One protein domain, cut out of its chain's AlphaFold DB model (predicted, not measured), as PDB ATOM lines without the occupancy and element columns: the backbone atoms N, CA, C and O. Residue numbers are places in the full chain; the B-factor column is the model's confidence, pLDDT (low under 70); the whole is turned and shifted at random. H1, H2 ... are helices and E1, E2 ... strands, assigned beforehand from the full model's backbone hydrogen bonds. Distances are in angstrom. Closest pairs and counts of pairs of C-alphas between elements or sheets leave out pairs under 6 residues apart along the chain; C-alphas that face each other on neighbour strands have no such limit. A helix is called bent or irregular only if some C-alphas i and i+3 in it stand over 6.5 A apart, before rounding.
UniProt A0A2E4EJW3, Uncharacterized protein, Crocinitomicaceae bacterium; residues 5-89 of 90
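What this domain is: This is residues 5 to 89 of the 90 residues of an uncharacterized protein of Crocinitomicaceae bacterium (UniProt A0A2E4EJW3). A long, bent hairpin of E5 and E6 makes the backbone of a strongly twisted, branched sheet, with the short strand E4 beside one half of E5 and the row E3, E2, E1 continuing from its other half. Two helices pack on different parts of this sheet: H1 over E2, and H2 over E4. The printed part has 85 residues with six named strands followed by two named helices, E1 E2 E3 E4 E5 E6 H1 H2; the neighbour strands are antiparallel and the class is mixed, helices and strands. It is compact, with a radius of gyration of the C-alphas of 12.2 A and spans of 37 by 27 by 21 A.

How they stand to each other: E5, residues 36 to 44, bends by 62 degrees at residue 40. E6, residues 48 to 55, forms a hairpin with it and bends by 55 degrees at residue 51; N 41 and O 51 are 2.8 A apart, within hydrogen-bond range. On the other side of E5, its pairing is staggered: E4, residues 30 to 33, is beside residues 36 to 39, with N 38 and O 31 at 2.8 A, and E3, residues 21 to 23, is beside residues 41 to 43, with N 22 and O 42 at 2.8 A. E2, residues 15 to 18, forms a hairpin with E3, with N 23 and O 16 at 2.8 A. E1, residues 5 to 7, is an edge strand and forms a hairpin with E2, with N 17 and O 5 at 2.7 A. E1 E2 E3 and E4 E5 E6 are meanders, each strand the antiparallel neighbour of the one before. H1, residues 58 to 70, is on the sheet at a height of 7.8 A, over E2 and only just not over E3, on which 2 of its C-alphas fall. It runs slantwise to the strands, at 43 degrees to E2 on the local plane; the closest C-alphas of the two are those of Val 16 and Ile 64, 6.3 A apart. H2, residues 79 to 87, is on the sheet over E4 at a height of 8.8 A, with a local plane fitted to just 6 C-alphas, and runs along the strands, at 22 degrees to E4 on the local plane. The closest C-alphas of H2 and E4 are those of Lys 31 and Val 80, 6.2 A apart. H1 and H2 are close but not clearly touching, with the C-alphas of Ala 58 and Leu 85 at 6.2 A; they run opposite ways at a shallow tilt of 33 degrees, only just short of steep. In H1 and H2 every O i to N i+4 pair is within hydrogen-bond range.

Where its parts are: E1 begins at C-alpha 5, (281.941, 269.223, 149.393). E5 is 23.2 A long from first to last C-alpha, starting at C-alpha 36, (291.000, 267.270, 128.587), and E6 is 20.3 A long. H1 measures 17.7 A and H2 12.4 A, ending at C-alpha 87, (291.955, 256.318, 128.602).

The domain as a whole: The C-alphas of Gly 46 and Gln 86 are the two farthest apart, at 37.6 A. The printed part has no cut and no long link. The mean pLDDT of the printed part is 92.9, and residue 89 alone is under 70.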
ATOM      1  N   ARG A   5     283.258 269.091 148.729       94.56
ATOM      2  CA  ARG A   5     281.941 269.223 149.393       94.56
ATOM      3  C   ARG A   5     280.820 269.590 148.427       94.56
ATOM      4  O   ARG A   5     281.078 270.180 147.390       94.56
ATOM      5  N   ILE A   6     279.575 269.291 148.789       94.94
ATOM      6  CA  ILE A   6     278.403 269.764 148.040       94.94
ATOM      7  C   ILE A   6     278.070 271.197 148.463       94.94
ATOM      8  O   ILE A   6     278.057 271.506 149.652       94.94
ATOM      9  N   ASN A   7     277.780 272.054 147.491       92.25
ATOM     10  CA  ASN A   7     277.235 273.393 147.680       92.25
ATOM     11  C   ASN A   7     275.810 273.446 147.105       92.25
ATOM     12  O   ASN A   7     275.588 272.988 145.988       92.25
ATOM     13  N   LYS A   8     274.862 274.016 147.861       92.06
ATOM     14  CA  LYS A   8     273.455 274.209 147.463       92.06
ATOM     15  C   LYS A   8     272.961 275.659 147.621       92.06
ATOM     16  O   LYS A   8     271.771 275.894 147.486       92.06
ATOM     17  N   THR A   9     273.828 276.610 147.977       85.44
ATOM     18  CA  THR A   9     273.410 277.943 148.461       85.44
ATOM     19  C   THR A   9     273.741 279.098 147.522       85.44
ATOM     20  O   THR A   9     273.157 280.164 147.663       85.44
ATOM     21  N   HIS A  10     274.688 278.932 146.595       80.88
ATOM     22  CA  HIS A  10     275.204 280.042 145.774       80.88
ATOM     23  C   HIS A  10     274.754 280.022 144.308       80.88
ATOM     24  O   HIS A  10     275.073 280.950 143.572       80.88
ATOM     25  N   PHE A  11     274.039 278.980 143.885       87.12
ATOM     26  CA  PHE A  11     273.648 278.758 142.496       87.12
ATOM     27  C   PHE A  11     272.264 278.114 142.438       87.12
ATOM     28  O   PHE A  11     271.871 277.427 143.382       87.12
ATOM     29  N   ASP A  12     271.578 278.269 141.305       88.06
ATOM     30  CA  ASP A  12     270.265 277.652 141.058       88.06
ATOM     31  C   ASP A  12     270.332 276.120 141.035       88.06
ATOM     32  O   ASP A  12     269.359 275.432 141.342       88.06
ATOM     33  N   VAL A  13     271.503 275.579 140.687       90.06
ATOM     34  CA  VAL A  13     271.786 274.145 140.708       90.06
ATOM     35  C   VAL A  13     272.912 273.837 141.697       90.06
ATOM     36  O   VAL A  13     273.890 274.588 141.773       90.06
ATOM     37  N   PRO A  14     272.822 272.737 142.463       94.56
ATOM     38  CA  PRO A  14     273.913 272.317 143.327       94.56
ATOM     39  C   PRO A  14     275.242 272.141 142.577       94.56
ATOM     40  O   PRO A  14     275.292 271.839 141.390       94.56
ATOM     41  N   SER A  15     276.353 272.304 143.286       95.62
ATOM     42  CA  SER A  15     277.698 272.110 142.734       95.62
ATOM     43  C   SER A  15     278.574 271.302 143.678       95.62
ATOM     44  O   SER A  15     278.294 271.176 144.875       95.62
ATOM     45  N   VAL A  16     279.672 270.775 143.148       96.38
ATOM     46  CA  VAL A  16     280.755 270.197 143.941       96.38
ATOM     47  C   VAL A  16     281.831 271.262 144.109       96.38
ATOM     48  O   VAL A  16     282.399 271.736 143.139       96.38
ATOM     49  N   SER A  17     282.120 271.666 145.340       95.50
ATOM     50  CA  SER A  17     283.161 272.637 145.662       95.50
ATOM     51  C   SER A  17     284.459 271.928 146.034       95.50
ATOM     52  O   SER A  17     284.450 271.062 146.910       95.50
ATOM     53  N   LYS A  18     285.566 272.324 145.404       93.75
ATOM     54  CA  LYS A  18     286.934 271.910 145.733       93.75
ATOM     55  C   LYS A  18     287.854 273.119 145.571       93.75
ATOM     56  O   LYS A  18     287.848 273.756 144.524       93.75
ATOM     57  N   ASP A  19     288.614 273.437 146.617       90.38
ATOM     58  CA  ASP A  19     289.630 274.503 146.625       90.38
ATOM     59  C   ASP A  19     289.107 275.879 146.144       90.38
ATOM     60  O   ASP A  19     289.779 276.605 145.420       90.38
ATOM     61  N   GLY A  20     287.871 276.237 146.522       90.00
ATOM     62  CA  GLY A  20     287.243 277.515 146.144       90.00
ATOM     63  C   GLY A  20     286.654 277.561 144.727       90.00
ATOM     64  O   GLY A  20     286.062 278.569 144.342       90.00
ATOM     65  N   VAL A  21     286.761 276.464 143.973       94.38
ATOM     66  CA  VAL A  21     286.126 276.283 142.664       94.38
ATOM     67  C   VAL A  21     284.889 275.403 142.821       94.38
ATOM     68  O   VAL A  21     284.908 274.400 143.536       94.38
ATOM     69  N   HIS A  22     283.803 275.792 142.169       95.62
ATOM     70  CA  HIS A  22     282.532 275.083 142.124       95.62
ATOM     71  C   HIS A  22     282.372 274.425 140.763       95.62
ATOM     72  O   HIS A  22     282.256 275.115 139.762       95.62
ATOM     73  N   TYR A  23     282.373 273.103 140.743       96.25
ATOM     74  CA  TYR A  23     282.214 272.267 139.564       96.25
ATOM     75  C   TYR A  23     280.751 271.862 139.420       96.25
ATOM     76  O   TYR A  23     280.101 271.531 140.417       96.25
ATOM     77  N   PHE A  24     280.251 271.850 138.188       95.75
ATOM     78  CA  PHE A  24     278.893 271.424 137.853       95.75
ATOM     79  C   PHE A  24     278.953 270.064 137.137       95.75
ATOM     80  O   PHE A  24     279.074 270.013 135.915       95.75
ATOM     81  N   PRO A  25     278.935 268.942 137.884       94.94
ATOM     82  CA  PRO A  25     279.230 267.603 137.370       94.94
ATOM     83  C   PRO A  25     278.014 266.963 136.688       94.94
ATOM     84  O   PRO A  25     277.696 265.805 136.940       94.94
ATOM     85  N   TYR A  26     277.295 267.715 135.861       94.69
ATOM     86  CA  TYR A  26     276.085 267.238 135.199       94.69
ATOM     87  C   TYR A  26     276.398 266.753 133.782       94.69
ATOM     88  O   TYR A  26     277.199 267.387 133.100       94.69
ATOM     89  N   PRO A  27     275.746 265.686 133.281       89.88
ATOM     90  CA  PRO A  27     276.069 265.113 131.971       89.88
ATOM     91  C   PRO A  27     276.050 266.113 130.806       89.88
ATOM     92  O   PRO A  27     276.857 266.005 129.893       89.88
ATOM     93  N   LYS A  28     275.156 267.109 130.850       89.00
ATOM     94  CA  LYS A  28     275.036 268.160 129.824       89.00
ATOM     95  C   LYS A  28     276.169 269.199 129.854       89.00
ATOM     96  O   LYS A  28     276.372 269.899 128.870       89.00
ATOM     97  N   ASP A  29     276.874 269.301 130.979       88.44
ATOM     98  CA  ASP A  29     277.862 270.346 131.270       88.44
ATOM     99  C   ASP A  29     279.304 269.815 131.199       88.44
ATOM    100  O   ASP A  29     280.247 270.511 131.583       88.44
ATOM    101  N   VAL A  30     279.481 268.575 130.723       94.19
ATOM    102  CA  VAL A  30     280.767 267.873 130.690       94.19
ATOM    103  C   VAL A  30     281.031 267.314 129.292       94.19
ATOM    104  O   VAL A  30     280.164 266.685 128.689       94.19
ATOM    105  N   LYS A  31     282.243 267.525 128.771       95.44
ATOM    106  CA  LYS A  31     282.694 267.012 127.465       95.44
ATOM    107  C   LYS A  31     284.216 266.874 127.419       95.44
ATOM    108  O   LYS A  31     284.908 267.439 128.259       95.44
ATOM    109  N   ILE A  32     284.746 266.170 126.423       94.38
ATOM    110  CA  ILE A  32     286.192 266.110 126.167       94.38
ATOM    111  C   ILE A  32     286.549 267.155 125.104       94.38
ATOM    112  O   ILE A  32     285.897 267.231 124.063       94.38
ATOM    113  N   VAL A  33     287.565 267.974 125.376       94.06
ATOM    114  CA  VAL A  33     288.115 268.970 124.443       94.06
ATOM    115  C   VAL A  33     289.632 268.873 124.497       94.06
ATOM    116  O   VAL A  33     290.207 268.990 125.578       94.06
ATOM    117  N   ASP A  34     290.268 268.630 123.352       91.81
ATOM    118  CA  ASP A  34     291.728 268.528 123.214       91.81
ATOM    119  C   ASP A  34     292.381 267.581 124.241       91.81
ATOM    120  O   ASP A  34     293.394 267.904 124.861       91.81
ATOM    121  N   GLY A  35     291.756 266.418 124.470       89.94
ATOM    122  CA  GLY A  35     292.243 265.414 125.424       89.94
ATOM    123  C   GLY A  35     292.099 265.811 126.897       89.94
ATOM    124  O   GLY A  35     292.734 265.207 127.754       89.94
ATOM    125  N   LYS A  36     291.288 266.826 127.215       94.12
ATOM    126  CA  LYS A  36     291.000 267.270 128.587       94.12
ATOM    127  C   LYS A  36     289.512 267.168 128.877       94.12
ATOM    128  O   LYS A  36     288.686 267.416 127.996       94.12
ATOM    129  N   LEU A  37     289.161 266.884 130.127       96.00
ATOM    130  CA  LEU A  37     287.774 266.929 130.569       96.00
ATOM    131  C   LEU A  37     287.364 268.386 130.814       96.00
ATOM    132  O   LEU A  37     287.768 269.003 131.799       96.00
ATOM    133  N   ALA A  38     286.566 268.934 129.908       97.00
ATOM    134  CA  ALA A  38     285.950 270.243 130.043       97.00
ATOM    135  C   ALA A  38     284.668 270.133 130.880       97.00
ATOM    136  O   ALA A  38     283.789 269.326 130.574       97.00
ATOM    137  N   ILE A  39     284.557 270.956 131.920       96.38
ATOM    138  CA  ILE A  39     283.419 271.002 132.842       96.38
ATOM    139  C   ILE A  39     283.077 272.455 133.173       96.38
ATOM    140  O   ILE A  39     283.974 273.274 133.368       96.38
ATOM    141  N   ALA A  40     281.792 272.791 133.265       95.88
ATOM    142  CA  ALA A  40     281.391 274.114 133.737       95.88
ATOM    143  C   ALA A  40     281.855 274.339 135.189       95.88
ATOM    144  O   ALA A  40     281.681 273.474 136.058       95.88
ATOM    145  N   ILE A  41     282.430 275.513 135.458       95.81
ATOM    146  CA  ILE A  41     282.886 275.915 136.790       95.81
ATOM    147  C   ILE A  41     282.441 277.329 137.161       95.81
ATOM    148  O   ILE A  41     282.210 278.182 136.306       95.81
ATOM    149  N   ALA A  42     282.400 277.600 138.463       95.31
ATOM    150  CA  ALA A  42     282.281 278.938 139.018       95.31
ATOM    151  C   ALA A  42     283.283 279.161 140.159       95.31
ATOM    152  O   ALA A  42     283.555 278.263 140.952       95.31
ATOM    153  N   SER A  43     283.831 280.369 140.273       94.50
ATOM    154  CA  SER A  43     284.717 280.748 141.382       94.50
ATOM    155  C   SER A  43     284.523 282.210 141.782       94.50
ATOM    156  O   SER A  43     284.069 283.033 140.981       94.50
ATOM    157  N   TYR A  44     284.844 282.533 143.035       91.88
ATOM    158  CA  TYR A  44     284.745 283.891 143.562       91.88
ATOM    159  C   TYR A  44     286.131 284.534 143.666       91.88
ATOM    160  O   TYR A  44     286.987 284.071 144.414       91.88
ATOM    161  N   GLN A  45     286.338 285.626 142.928       88.88
ATOM    162  CA  GLN A  45     287.570 286.428 142.945       88.88
ATOM    163  C   GLN A  45     287.213 287.918 143.061       88.88
ATOM    164  O   GLN A  45     287.334 288.679 142.101       88.88
ATOM    165  N   GLY A  46     286.616 288.310 144.192       92.19
ATOM    166  CA  GLY A  46     286.010 289.640 144.401       92.19
ATOM    167  C   GLY A  46     284.670 289.845 143.674       92.19
ATOM    168  O   GLY A  46     283.879 290.706 144.043       92.19
ATOM    169  N   LYS A  47     284.381 289.008 142.677       92.44
ATOM    170  CA  LYS A  47     283.078 288.809 142.036       92.44
ATOM    171  C   LYS A  47     282.955 287.356 141.577       92.44
ATOM    172  O   LYS A  47     283.978 286.707 141.339       92.44
ATOM    173  N   TRP A  48     281.726 286.863 141.440       91.62
ATOM    174  CA  TRP A  48     281.470 285.555 140.837       91.62
ATOM    175  C   TRP A  48     281.863 285.561 139.362       91.62
ATOM    176  O   TRP A  48     281.545 286.498 138.628       91.62
ATOM    177  N   ARG A  49     282.573 284.516 138.941       92.44
ATOM    178  CA  ARG A  49     282.922 284.260 137.544       92.44
ATOM    179  C   ARG A  49     282.545 282.832 137.194       92.44
ATOM    180  O   ARG A  49     282.865 281.925 137.962       92.44
ATOM    181  N   CYS A  50     281.908 282.665 136.043       93.12
ATOM    182  CA  CYS A  50     281.617 281.368 135.446       93.12
ATOM    183  C   CYS A  50     282.571 281.148 134.272       93.12
ATOM    184  O   CYS A  50     282.813 282.081 133.506       93.12
ATOM    185  N   ASP A  51     283.113 279.943 134.155       94.75
ATOM    186  CA  ASP A  51     284.070 279.572 133.111       94.75
ATOM    187  C   ASP A  51     283.985 278.063 132.820       94.75
ATOM    188  O   ASP A  51     283.179 277.344 133.414       94.75
ATOM    189  N   THR A  52     284.827 277.571 131.915       95.62
ATOM    190  CA  THR A  52     285.055 276.147 131.670       95.62
ATOM    191  C   THR A  52     286.370 275.717 132.316       95.62
ATOM    192  O   THR A  52     287.446 276.198 131.967       95.62
ATOM    193  N   GLY A  53     286.298 274.785 133.265       95.06
ATOM    194  CA  GLY A  53     287.465 274.125 133.834       95.06
ATOM    195  C   GLY A  53     287.930 272.992 132.927       95.06
ATOM    196  O   GLY A  53     287.118 272.176 132.504       95.06
ATOM    197  N   TYR A  54     289.234 272.918 132.661       96.12
ATOM    198  CA  TYR A  54     289.851 271.831 131.899       96.12
ATOM    199  C   TYR A  54     290.659 270.943 132.843       96.12
ATOM    200  O   TYR A  54     291.740 271.320 133.296       96.12
ATOM    201  N   LEU A  55     290.120 269.770 133.159       94.31
ATOM    202  CA  LEU A  55     290.718 268.813 134.078       94.31
ATOM    203  C   LEU A  55     291.499 267.743 133.309       94.31
ATOM    204  O   LEU A  55     291.023 267.206 132.312       94.31
ATOM    205  N   VAL A  56     292.695 267.429 133.805       93.69
ATOM    206  CA  VAL A  56     293.557 266.351 133.282       93.69
ATOM    207  C   VAL A  56     293.891 265.302 134.338       93.69
ATOM    208  O   VAL A  56     294.216 264.169 134.018       93.69
ATOM    209  N   ASN A  57     293.813 265.674 135.615       91.75
ATOM    210  CA  ASN A  57     294.173 264.797 136.715       91.75
ATOM    211  C   ASN A  57     292.988 263.876 137.056       91.75
ATOM    212  O   ASN A  57     291.949 264.351 137.529       91.75
ATOM    213  N   ALA A  58     293.177 262.571 136.844       91.75
ATOM    214  CA  ALA A  58     292.165 261.549 137.085       91.75
ATOM    215  C   ALA A  58     291.696 261.516 138.550       91.75
ATOM    216  O   ALA A  58     290.500 261.438 138.797       91.75
ATOM    217  N   GLU A  59     292.591 261.676 139.531       91.81
ATOM    218  CA  GLU A  59     292.223 261.699 140.956       91.81
ATOM    219  C   GLU A  59     291.287 262.865 141.288       91.81
ATOM    220  O   GLU A  59     290.317 262.711 142.031       91.81
ATOM    221  N   THR A  60     291.552 264.045 140.718       92.25
ATOM    222  CA  THR A  60     290.703 265.229 140.911       92.25
ATOM    223  C   THR A  60     289.331 265.023 140.286       92.25
ATOM    224  O   THR A  60     288.324 265.353 140.914       92.25
ATOM    225  N   ILE A  61     289.287 264.461 139.077       94.75
ATOM    226  CA  ILE A  61     288.044 264.131 138.378       94.75
ATOM    227  C   ILE A  61     287.245 263.128 139.213       94.75
ATOM    228  O   ILE A  61     286.119 263.431 139.604       94.75
ATOM    229  N   THR A  62     287.850 262.002 139.590       94.75
ATOM    230  CA  THR A  62     287.224 260.980 140.435       94.75
ATOM    231  C   THR A  62     286.699 261.585 141.731       94.75
ATOM    232  O   THR A  62     285.536 261.391 142.056       94.75
ATOM    233  N   ALA A  63     287.478 262.406 142.443       94.62
ATOM    234  CA  ALA A  63     287.027 263.020 143.692       94.62
ATOM    235  C   ALA A  63     285.787 263.922 143.513       94.62
ATOM    236  O   ALA A  63     284.907 263.943 144.379       94.62
ATOM    237  N   ILE A  64     285.703 264.660 142.400       95.69
ATOM    238  CA  ILE A  64     284.556 265.517 142.075       95.69
ATOM    239  C   ILE A  64     283.317 264.665 141.773       95.69
ATOM    240  O   ILE A  64     282.266 264.881 142.385       95.69
ATOM    241  N   PHE A  65     283.433 263.694 140.865       96.00
ATOM    242  CA  PHE A  65     282.296 262.880 140.425       96.00
ATOM    243  C   PHE A  65     281.831 261.892 141.501       96.00
ATOM    244  O   PHE A  65     280.626 261.747 141.703       96.00
ATOM    245  N   ASP A  66     282.735 261.333 142.308       95.81
ATOM    246  CA  ASP A  66     282.372 260.550 143.493       95.81
ATOM    247  C   ASP A  66     281.537 261.361 144.471       95.81
ATOM    248  O   ASP A  66     280.543 260.871 145.013       95.81
ATOM    249  N   LYS A  67     281.939 262.612 144.730       96.12
ATOM    250  CA  LYS A  67     281.186 263.467 145.641       96.12
ATOM    251  C   LYS A  67     279.819 263.810 145.063       96.12
ATOM    252  O   LYS A  67     278.861 263.871 145.831       96.12
ATOM    253  N   ALA A  68     279.724 264.001 143.749       96.31
ATOM    254  CA  ALA A  68     278.467 264.244 143.055       96.31
ATOM    255  C   ALA A  68     277.502 263.055 143.187       96.31
ATOM    256  O   ALA A  68     276.355 263.260 143.584       96.31
ATOM    257  N   VAL A  69     277.981 261.828 142.948       96.62
ATOM    258  CA  VAL A  69     277.189 260.593 143.095       96.62
ATOM    259  C   VAL A  69     276.769 260.388 144.549       96.62
ATOM    260  O   VAL A  69     275.581 260.324 144.858       96.62
ATOM    261  N   LYS A  70     277.727 260.382 145.486       95.62
ATOM    262  CA  LYS A  70     277.457 260.202 146.927       95.62
ATOM    263  C   LYS A  70     276.568 261.312 147.501       95.62
ATOM    264  O   LYS A  70     275.870 261.101 148.486       95.62
ATOM    265  N   GLY A  71     276.625 262.505 146.912       93.06
ATOM    266  CA  GLY A  71     275.812 263.662 147.275       93.06
ATOM    267  C   GLY A  71     274.430 263.703 146.621       93.06
ATOM    268  O   GLY A  71     273.671 264.626 146.922       93.06
ATOM    269  N   GLY A  72     274.111 262.750 145.738       93.94
ATOM    270  CA  GLY A  72     272.833 262.670 145.029       93.94
ATOM    271  C   GLY A  72     272.629 263.753 143.965       93.94
ATOM    272  O   GLY A  72     271.489 264.064 143.634       93.94
ATOM    273  N   LEU A  73     273.702 264.369 143.455       94.06
ATOM    274  CA  LEU A  73     273.623 265.341 142.352       94.06
ATOM    275  C   LEU A  73     273.434 264.641 141.004       94.06
ATOM    276  O   LEU A  73     272.761 265.171 140.125       94.06
ATOM    277  N   ILE A  74     274.046 263.469 140.861       95.44
ATOM    278  CA  ILE A  74     273.955 262.580 139.704       95.44
ATOM    279  C   ILE A  74     273.819 261.143 140.209       95.44
ATOM    280  O   ILE A  74     274.235 260.839 141.325       95.44
ATOM    281  N   THR A  75     273.233 260.264 139.401       94.75
ATOM    282  CA  THR A  75     273.052 258.844 139.747       94.75
ATOM    283  C   THR A  75     274.301 258.015 139.477       94.75
ATOM    284  O   THR A  75     274.596 257.081 140.213       94.75
ATOM    285  N   GLU A  76     275.049 258.374 138.438       95.38
ATOM    286  CA  GLU A  76     276.245 257.676 137.982       95.38
ATOM    287  C   GLU A  76     277.187 258.641 137.254       95.38
ATOM    288  O   GLU A  76     276.841 259.797 136.990       95.38
ATOM    289  N   TYR A  77     278.390 258.170 136.937       95.06
ATOM    290  CA  TYR A  77     279.365 258.948 136.183       95.06
ATOM    291  C   TYR A  77     278.868 259.162 134.744       95.06
ATOM    292  O   TYR A  77     278.458 258.194 134.099       95.06
ATOM    293  N   PRO A  78     278.949 260.387 134.190       94.81
ATOM    294  CA  PRO A  78     278.658 260.604 132.777       94.81
ATOM    295  C   PRO A  78     279.557 259.734 131.890       94.81
ATOM    296  O   PRO A  78     280.750 259.597 132.162       94.81
ATOM    297  N   ALA A  79     279.016 259.200 130.791       93.62
ATOM    298  CA  ALA A  79     279.754 258.307 129.889       93.62
ATOM    299  C   ALA A  79     281.093 258.903 129.411       93.62
ATOM    300  O   ALA A  79     282.108 258.213 129.401       93.62
ATOM    301  N   VAL A  80     281.115 260.207 129.110       93.75
ATOM    302  CA  VAL A  80     282.328 260.942 128.707       93.75
ATOM    303  C   VAL A  80     283.405 260.974 129.797       93.75
ATOM    304  O   VAL A  80     284.593 260.978 129.493       93.75
ATOM    305  N   VAL A  81     283.009 260.971 131.072       94.31
ATOM    306  CA  VAL A  81     283.938 260.936 132.211       94.31
ATOM    307  C   VAL A  81     284.506 259.533 132.367       94.31
ATOM    308  O   VAL A  81     285.710 259.389 132.548       94.31
ATOM    309  N   ASN A  82     283.662 258.502 132.249       93.94
ATOM    310  CA  ASN A  82     284.114 257.111 132.282       93.94
ATOM    311  C   ASN A  82     285.116 256.824 131.160       93.94
ATOM    312  O   ASN A  82     286.165 256.246 131.429       93.94
ATOM    313  N   GLN A  83     284.829 257.280 129.938       91.56
ATOM    314  CA  GLN A  83     285.753 257.169 128.810       91.56
ATOM    315  C   GLN A  83     287.092 257.852 129.121       91.56
ATOM    316  O   GLN A  83     288.141 257.225 129.008       91.56
ATOM    317  N   PHE A  84     287.056 259.107 129.584       93.81
ATOM    318  CA  PHE A  84     288.268 259.847 129.935       93.81
ATOM    319  C   PHE A  84     289.111 259.107 130.985       93.81
ATOM    320  O   PHE A  84     290.324 258.982 130.834       93.81
ATOM    321  N   LEU A  85     288.481 258.607 132.051       92.69
ATOM    322  CA  LEU A  85     289.183 257.903 133.123       92.69
ATOM    323  C   LEU A  85     289.771 256.571 132.650       92.69
ATOM    324  O   LEU A  85     290.861 256.225 133.085       92.69
ATOM    325  N   GLN A  86     289.102 255.847 131.750       90.19
ATOM    326  CA  GLN A  86     289.640 254.612 131.164       90.19
ATOM    327  C   GLN A  86     290.872 254.878 130.293       90.19
ATOM    328  O   GLN A  86     291.853 254.149 130.389       90.19
ATOM    329  N   GLU A  87     290.841 255.936 129.479       87.50
ATOM    330  CA  GLU A  87     291.955 256.318 128.602       87.50
ATOM    331  C   GLU A  87     293.179 256.835 129.380       87.50
ATOM    332  O   GLU A  87     294.302 256.724 128.897       87.50
ATOM    333  N   ASN A  88     292.978 257.379 130.587       81.19
ATOM    334  CA  ASN A  88     294.024 258.014 131.401       81.19
ATOM    335  C   ASN A  88     294.389 257.223 132.676       81.19
ATOM    336  O   ASN A  88     295.107 257.740 133.531       81.19
ATOM    337  N   ALA A  89     293.888 255.994 132.827       67.50
ATOM    338  CA  ALA A  89     294.242 255.083 133.923       67.50
ATOM    339  C   ALA A  89     295.423 254.144 133.588       67.50
ATOM    340  O   ALA A  89     295.725 253.260 134.392       67.50
TER     341      ALA A  89